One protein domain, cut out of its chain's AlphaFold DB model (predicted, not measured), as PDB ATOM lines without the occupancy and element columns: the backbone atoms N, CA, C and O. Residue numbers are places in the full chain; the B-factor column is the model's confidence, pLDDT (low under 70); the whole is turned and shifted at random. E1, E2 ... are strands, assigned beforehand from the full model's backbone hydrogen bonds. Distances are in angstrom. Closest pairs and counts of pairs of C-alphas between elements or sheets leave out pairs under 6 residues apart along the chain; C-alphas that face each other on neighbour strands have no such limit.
ATOM      1  N   CYS A  29     204.431 193.870 169.347       89.75
ATOM      2  CA  CYS A  29     204.377 192.525 168.787       89.75
ATOM      3  C   CYS A  29     204.558 191.455 169.874       89.75
ATOM      4  O   CYS A  29     205.239 191.685 170.879       89.75
ATOM      5  N   ASN A  30     204.001 190.263 169.641       90.06
ATOM      6  CA  ASN A  30     204.243 189.079 170.464       90.06
ATOM      7  C   ASN A  30     205.012 188.025 169.656       90.06
ATOM      8  O   ASN A  30     204.442 187.363 168.787       90.06
ATOM      9  N   TYR A  31     206.303 187.881 169.955       86.62
ATOM     10  CA  TYR A  31     207.194 186.900 169.340       86.62
ATOM     11  C   TYR A  31     207.438 185.743 170.316       86.62
ATOM     12  O   TYR A  31     208.202 185.892 171.264       86.62
ATOM     13  N   TYR A  32     206.752 184.608 170.136       85.31
ATOM     14  CA  TYR A  32     206.855 183.430 171.022       85.31
ATOM     15  C   TYR A  32     206.717 183.738 172.531       85.31
ATOM     16  O   TYR A  32     207.403 183.159 173.368       85.31
ATOM     17  N   GLY A  33     205.834 184.668 172.903       85.69
ATOM     18  CA  GLY A  33     205.636 185.106 174.290       85.69
ATOM     19  C   GLY A  33     206.468 186.330 174.693       85.69
ATOM     20  O   GLY A  33     206.180 186.944 175.725       85.69
ATOM     21  N   LEU A  34     207.441 186.743 173.876       86.75
ATOM     22  CA  LEU A  34     208.227 187.958 174.075       86.75
ATOM     23  C   LEU A  34     207.474 189.178 173.532       86.75
ATOM     24  O   LEU A  34     207.147 189.257 172.347       86.75
ATOM     25  N   LYS A  35     207.211 190.155 174.404       90.69
ATOM     26  CA  LYS A  35     206.569 191.422 174.030       90.69
ATOM     27  C   LYS A  35     207.616 192.418 173.545       90.69
ATOM     28  O   LYS A  35     208.441 192.871 174.336       90.69
ATOM     29  N   ILE A  36     207.543 192.794 172.274       90.81
ATOM     30  CA  ILE A  36     208.516 193.673 171.618       90.81
ATOM     31  C   ILE A  36     207.798 194.932 171.156       90.81
ATOM     32  O   ILE A  36     206.844 194.850 170.388       90.81
ATOM     33  N   ARG A  37     208.241 196.102 171.617       91.31
ATOM     34  CA  ARG A  37     207.703 197.380 171.131       91.31
ATOM     35  C   ARG A  37     208.176 197.648 169.703       91.31
ATOM     36  O   ARG A  37     209.300 197.292 169.352       91.31
ATOM     37  N   GLU A  38     207.338 198.291 168.899       91.50
ATOM     38  CA  GLU A  38     207.715 198.737 167.556       91.50
ATOM     39  C   GLU A  38     209.020 199.546 167.578       91.50
ATOM     40  O   GLU A  38     209.231 200.397 168.445       91.50
ATOM     41  N   GLY A  39     209.914 199.249 166.633       87.31
ATOM     42  CA  GLY A  39     211.220 199.904 166.516       87.31
ATOM     43  C   GLY A  39     212.271 199.455 167.537       87.31
ATOM     44  O   GLY A  39     213.431 199.836 167.402       87.31
ATOM     45  N   VAL A  40     211.910 198.627 168.524       90.06
ATOM     46  CA  VAL A  40     212.869 198.049 169.474       90.06
ATOM     47  C   VAL A  40     213.412 196.737 168.919       90.06
ATOM     48  O   VAL A  40     212.654 195.879 168.461       90.06
ATOM     49  N   GLN A  41     214.731 196.587 168.988       91.06
ATOM     50  CA  GLN A  41     215.432 195.338 168.713       91.06
ATOM     51  C   GLN A  41     215.710 194.610 170.025       91.06
ATOM     52  O   GLN A  41     216.129 195.224 171.009       91.06
ATOM     53  N   VAL A  42     215.474 193.304 170.039       90.44
ATOM     54  CA  VAL A  42     215.792 192.429 171.170       90.44
ATOM     55  C   VAL A  42     216.378 191.124 170.659       90.44
ATOM     56  O   VAL A  42     216.004 190.650 169.590       90.44
ATOM     57  N   GLN A  43     217.260 190.516 171.440       88.38
ATOM     58  CA  GLN A  43     217.712 189.152 171.201       88.38
ATOM     59  C   GLN A  43     216.777 188.186 171.939       88.38
ATOM     60  O   GLN A  43     216.638 188.309 173.162       88.38
ATOM     61  N   PRO A  44     216.106 187.248 171.249       86.06
ATOM     62  CA  PRO A  44     215.337 186.222 171.933       86.06
ATOM     63  C   PRO A  44     216.252 185.332 172.784       86.06
ATOM     64  O   PRO A  44     217.388 185.064 172.386       86.06
ATOM     65  N   PRO A  45     215.781 184.850 173.947       80.94
ATOM     66  CA  PRO A  45     216.568 183.957 174.788       80.94
ATOM     67  C   PRO A  45     217.019 182.712 174.018       80.94
ATOM     68  O   PRO A  45     216.199 182.060 173.374       80.94
ATOM     69  N   GLY A  46     218.311 182.382 174.105       76.69
ATOM     70  CA  GLY A  46     218.873 181.206 173.442       76.69
ATOM     71  C   GLY A  46     218.852 181.291 171.916       76.69
ATOM     72  O   GLY A  46     218.738 180.262 171.272       76.69
ATOM     73  N   MET A  47     218.912 182.491 171.335       79.31
ATOM     74  CA  MET A  47     219.003 182.693 169.888       79.31
ATOM     75  C   MET A  47     220.122 183.685 169.563       79.31
ATOM     76  O   MET A  47     220.285 184.679 170.272       79.31
ATOM     77  N   CYS A  48     220.863 183.455 168.474       79.00
ATOM     78  CA  CYS A  48     221.863 184.403 167.961       79.00
ATOM     79  C   CYS A  48     221.326 185.197 166.764       79.00
ATOM     80  O   CYS A  48     221.762 185.038 165.626       79.00
ATOM     81  N   TYR A  49     220.321 186.024 167.017       85.19
ATOM     82  CA  TYR A  49     219.847 187.031 166.075       85.19
ATOM     83  C   TYR A  49     219.106 188.118 166.846       85.19
ATOM     84  O   TYR A  49     218.589 187.881 167.943       85.19
ATOM     85  N   LEU A  50     219.008 189.304 166.256       88.88
ATOM     86  CA  LEU A  50     218.114 190.340 166.755       88.88
ATOM     87  C   LEU A  50     216.772 190.216 166.051       88.88
ATOM     88  O   LEU A  50     216.700 190.016 164.843       88.88
ATOM     89  N   THR A  51     215.689 190.338 166.805       92.00
ATOM     90  CA  THR A  51     214.345 190.468 166.255       92.00
ATOM     91  C   THR A  51     213.786 191.842 166.588       92.00
ATOM     92  O   THR A  51     214.010 192.383 167.675       92.00
ATOM     93  N   SER A  52     213.055 192.429 165.644       93.12
ATOM     94  CA  SER A  52     212.362 193.698 165.845       93.12
ATOM     95  C   SER A  52     210.917 193.626 165.398       93.12
ATOM     96  O   SER A  52     210.587 193.026 164.375       93.12
ATOM     97  N   CYS A  53     210.055 194.288 166.164       93.12
ATOM     98  CA  CYS A  53     208.685 194.549 165.760       93.12
ATOM     99  C   CYS A  53     208.691 195.712 164.762       93.12
ATOM    100  O   CYS A  53     209.038 196.842 165.121       93.12
ATOM    101  N   LYS A  54     208.338 195.446 163.501       93.75
ATOM    102  CA  LYS A  54     208.173 196.493 162.481       93.75
ATOM    103  C   LYS A  54     206.786 197.108 162.534       93.75
ATOM    104  O   LYS A  54     206.636 198.296 162.260       93.75
ATOM    105  N   LYS A  55     205.785 196.297 162.879       90.50
ATOM    106  CA  LYS A  55     204.388 196.716 162.904       90.50
ATOM    107  C   LYS A  55     203.571 195.851 163.851       90.50
ATOM    108  O   LYS A  55     203.724 194.638 163.830       90.50
ATOM    109  N   ALA A  56     202.673 196.460 164.609       90.25
ATOM    110  CA  ALA A  56     201.707 195.845 165.507       90.25
ATOM    111  C   ALA A  56     200.454 196.731 165.550       90.25
ATOM    112  O   ALA A  56     200.360 197.684 166.324       90.25
ATOM    113  N   THR A  57     199.479 196.439 164.690       88.69
ATOM    114  CA  THR A  57     198.295 197.290 164.506       88.69
ATOM    115  C   THR A  57     197.047 196.456 164.276       88.69
ATOM    116  O   THR A  57     197.109 195.381 163.680       88.69
ATOM    117  N   TYR A  58     195.887 196.989 164.654       82.69
ATOM    118  CA  TYR A  58     194.620 196.417 164.216       82.69
ATOM    119  C   TYR A  58     194.237 196.960 162.846       82.69
ATOM    120  O   TYR A  58     194.274 198.169 162.606       82.69
ATOM    121  N   LYS A  59     193.835 196.068 161.949       82.75
ATOM    122  CA  LYS A  59     193.215 196.420 160.675       82.75
ATOM    123  C   LYS A  59     191.938 195.611 160.541       82.75
ATOM    124  O   LYS A  59     191.952 194.404 160.699       82.75
ATOM    125  N   GLN A  60     190.823 196.298 160.296       83.25
ATOM    126  CA  GLN A  60     189.520 195.664 160.050       83.25
ATOM    127  C   GLN A  60     189.050 194.695 161.161       83.25
ATOM    128  O   GLN A  60     188.274 193.787 160.904       83.25
ATOM    129  N   GLY A  61     189.470 194.922 162.411       80.75
ATOM    130  CA  GLY A  61     189.118 194.068 163.554       80.75
ATOM    131  C   GLY A  61     190.095 192.918 163.815       80.75
ATOM    132  O   GLY A  61     190.002 192.289 164.865       80.75
ATOM    133  N   GLU A  62     191.069 192.698 162.933       82.38
ATOM    134  CA  GLU A  62     192.122 191.695 163.092       82.38
ATOM    135  C   GLU A  62     193.434 192.347 163.532       82.38
ATOM    136  O   GLU A  62     193.736 193.487 163.166       82.38
ATOM    137  N   PHE A  63     194.216 191.640 164.348       84.38
ATOM    138  CA  PHE A  63     195.527 192.107 164.789       84.38
ATOM    139  C   PHE A  63     196.606 191.634 163.816       84.38
ATOM    140  O   PHE A  63     196.790 190.434 163.624       84.38
ATOM    141  N   HIS A  64     197.335 192.580 163.230       89.19
ATOM    142  CA  HIS A  64     198.446 192.312 162.327       89.19
ATOM    143  C   HIS A  64     199.758 192.665 163.010       89.19
ATOM    144  O   HIS A  64     199.912 193.773 163.533       89.19
ATOM    145  N   GLN A  65     200.715 191.747 162.925       92.12
ATOM    146  CA  GLN A  65     202.080 191.961 163.378       92.12
ATOM    147  C   GLN A  65     203.089 191.602 162.287       92.12
ATOM    148  O   GLN A  65     202.860 190.682 161.503       92.12
ATOM    149  N   GLU A  66     204.190 192.338 162.240       91.50
ATOM    150  CA  GLU A  66     205.274 192.174 161.276       91.50
ATOM    151  C   GLU A  66     206.614 192.233 162.008       91.50
ATOM    152  O   GLU A  66     206.841 193.117 162.842       91.50
ATOM    153  N   PHE A  67     207.500 191.295 161.679       91.44
ATOM    154  CA  PHE A  67     208.806 191.136 162.305       91.44
ATOM    155  C   PHE A  67     209.922 191.263 161.276       91.44
ATOM    156  O   PHE A  67     209.731 190.974 160.099       91.44
ATOM    157  N   SER A  68     211.100 191.643 161.754       91.56
ATOM    158  CA  SER A  68     212.354 191.568 161.006       91.56
ATOM    159  C   SER A  68     213.410 190.921 161.876       91.56
ATOM    160  O   SER A  68     213.407 191.119 163.097       91.56
ATOM    161  N   HIS A  69     214.327 190.213 161.231       88.81
ATOM    162  CA  HIS A  69     215.402 189.480 161.877       88.81
ATOM    163  C   HIS A  69     216.738 189.929 161.303       88.81
ATOM    164  O   HIS A  69     216.919 189.880 160.090       88.81
ATOM    165  N   ASP A  70     217.648 190.346 162.177       87.38
ATOM    166  CA  ASP A  70     219.033 190.636 161.822       87.38
ATOM    167  C   ASP A  70     219.882 189.447 162.291       87.38
ATOM    168  O   ASP A  70     220.054 189.210 163.491       87.38
ATOM    169  N   THR A  71     220.329 188.640 161.330       83.00
ATOM    170  CA  THR A  71     221.095 187.407 161.551       83.00
ATOM    171  C   THR A  71     222.593 187.646 161.367       83.00
ATOM    172  O   THR A  71     223.023 188.710 160.925       83.00
ATOM    173  N   CYS A  72     223.418 186.666 161.732       78.06
ATOM    174  CA  CYS A  72     224.864 186.744 161.538       78.06
ATOM    175  C   CYS A  72     225.246 186.774 160.043       78.06
ATOM    176  O   CYS A  72     224.610 186.066 159.256       78.06
ATOM    177  N   PRO A  73     226.276 187.552 159.656       68.19
ATOM    178  CA  PRO A  73     226.596 187.840 158.256       68.19
ATOM    179  C   PRO A  73     227.107 186.672 157.385       68.19
ATOM    180  O   PRO A  73     227.161 186.861 156.179       68.19
ATOM    181  N   VAL A  86     218.606 175.469 167.022       43.75
ATOM    182  CA  VAL A  86     219.282 174.569 167.991       43.75
ATOM    183  C   VAL A  86     220.640 175.115 168.431       43.75
ATOM    184  O   VAL A  86     221.663 174.440 168.375       43.75
ATOM    185  N   ARG A  87     220.689 176.370 168.873       52.03
ATOM    186  CA  ARG A  87     221.871 176.891 169.570       52.03
ATOM    187  C   ARG A  87     221.402 177.583 170.829       52.03
ATOM    188  O   ARG A  87     220.854 178.668 170.748       52.03
ATOM    189  N   VAL A  88     221.583 176.965 171.994       51.66
ATOM    190  CA  VAL A  88     221.383 177.666 173.268       51.66
ATOM    191  C   VAL A  88     222.569 178.604 173.442       51.66
ATOM    192  O   VAL A  88     223.635 178.215 173.897       51.66
ATOM    193  N   VAL A  89     222.394 179.843 173.005       56.69
ATOM    194  CA  VAL A  89     223.460 180.839 173.024       56.69
ATOM    195  C   VAL A  89     223.479 181.538 174.383       56.69
ATOM    196  O   VAL A  89     222.497 182.176 174.768       56.69
ATOM    197  N   ILE A  90     224.594 181.413 175.108       61.34
ATOM    198  CA  ILE A  90     224.853 182.151 176.360       61.34
ATOM    199  C   ILE A  90     225.237 183.609 176.055       61.34
ATOM    200  O   ILE A  90     224.936 184.523 176.824       61.34
ATOM    201  N   GLU A  91     225.891 183.828 174.918       68.44
ATOM    202  CA  GLU A  91     226.417 185.122 174.490       68.44
ATOM    203  C   GLU A  91     225.372 186.018 173.802       68.44
ATOM    204  O   GLU A  91     224.296 185.589 173.372       68.44
ATOM    205  N   LYS A  92     225.679 187.315 173.726       81.25
ATOM    206  CA  LYS A  92     224.815 188.290 173.061       81.25
ATOM    207  C   LYS A  92     225.143 188.392 171.575       81.25
ATOM    208  O   LYS A  92     226.213 187.990 171.143       81.25
ATOM    209  N   TYR A  93     224.196 188.888 170.790       79.31
ATOM    210  CA  TYR A  93     224.456 189.321 169.423       79.31
ATOM    211  C   TYR A  93     225.175 190.683 169.452       79.31
ATOM    212  O   TYR A  93     224.712 191.570 170.179       79.31
ATOM    213  N   PRO A  94     226.208 190.909 168.615       82.00
ATOM    214  CA  PRO A  94     226.705 190.023 167.554       82.00
ATOM    215  C   PRO A  94     227.778 189.018 168.002       82.00
ATOM    216  O   PRO A  94     228.211 188.221 167.181       82.00
ATOM    217  N   GLU A  95     228.216 189.031 169.261       78.75
ATOM    218  CA  GLU A  95     229.345 188.216 169.740       78.75
ATOM    219  C   GLU A  95     229.134 186.708 169.518       78.75
ATOM    220  O   GLU A  95     230.045 185.989 169.116       78.75
ATOM    221  N   CYS A  96     227.893 186.242 169.654       75.81
ATOM    222  CA  CYS A  96     227.509 184.858 169.398       75.81
ATOM    223  C   CYS A  96     227.625 184.404 167.931       75.81
ATOM    224  O   CYS A  96     227.414 183.222 167.644       75.81
ATOM    225  N   CYS A  97     227.904 185.320 167.000       75.50
ATOM    226  CA  CYS A  97     228.082 185.000 165.588       75.50
ATOM    227  C   CYS A  97     229.416 184.304 165.308       75.50
ATOM    228  O   CYS A  97     229.476 183.485 164.392       75.50
ATOM    229  N   ASP A  98     230.449 184.595 166.100       69.25
ATOM    230  CA  ASP A  98     231.812 184.122 165.841       69.25
ATOM    231  C   ASP A  98     232.098 182.754 166.475       69.25
ATOM    232  O   ASP A  98     232.990 182.036 166.023       69.25
TER     233      ASP A  98
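Overview. This is residues 29 to 73 and 86 to 98 of the 111 residues of an uncharacterized protein of Apolygus lucorum (UniProt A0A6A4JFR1). A long, narrow hairpin, E3 and E4, is crossed over one face by a short hairpin, E1 and E2, and residues 86 to 98 lie beyond its open end. The 58 printed residues hold no named helix and four strands, E1 to E4 in chain order, in two antiparallel two-stranded sheets. The class is all strand, with 26 residues in named elements, under half. The whole is a loose rod, radius of gyration of the C-alphas 13.0 A, spanning 44 by 20 by 16 A.

Arrangement. E1, residues 29 to 31, and E2, residues 34 to 37, form an antiparallel hairpin at 150 degrees; N 29 and O 36 are 2.8 A apart, within hydrogen-bond range. E3, residues 50 to 59, and E4, residues 62 to 70, form another at 163 degrees, with N 54 and O 66 at 2.8 A. The closest C-alphas of E2 and E3, Ile 36 and Cys 53, are 5.9 A apart; E2 and E4 are apart. Residues 41 to 42 pair antiparallel with 51 to 52 of E3.

Along the chain. E1 begins at C-alpha 29 (204.377, 192.525, 168.787). E3 is 26.3 A long; E4, 27.0 A, ends at C-alpha 70 (219.033, 190.636, 161.822).

Size, cuts and confidence. The farthest C-alphas, Gln 60 and Asp 98, are 44.2 A apart. The E2 to E3 link is long. Residues 74 to 85 are cut out, leaving 18.0 A between C-alphas 73 and 86. Residues 73, 86 to 91 and 98 have pLDDT under 70.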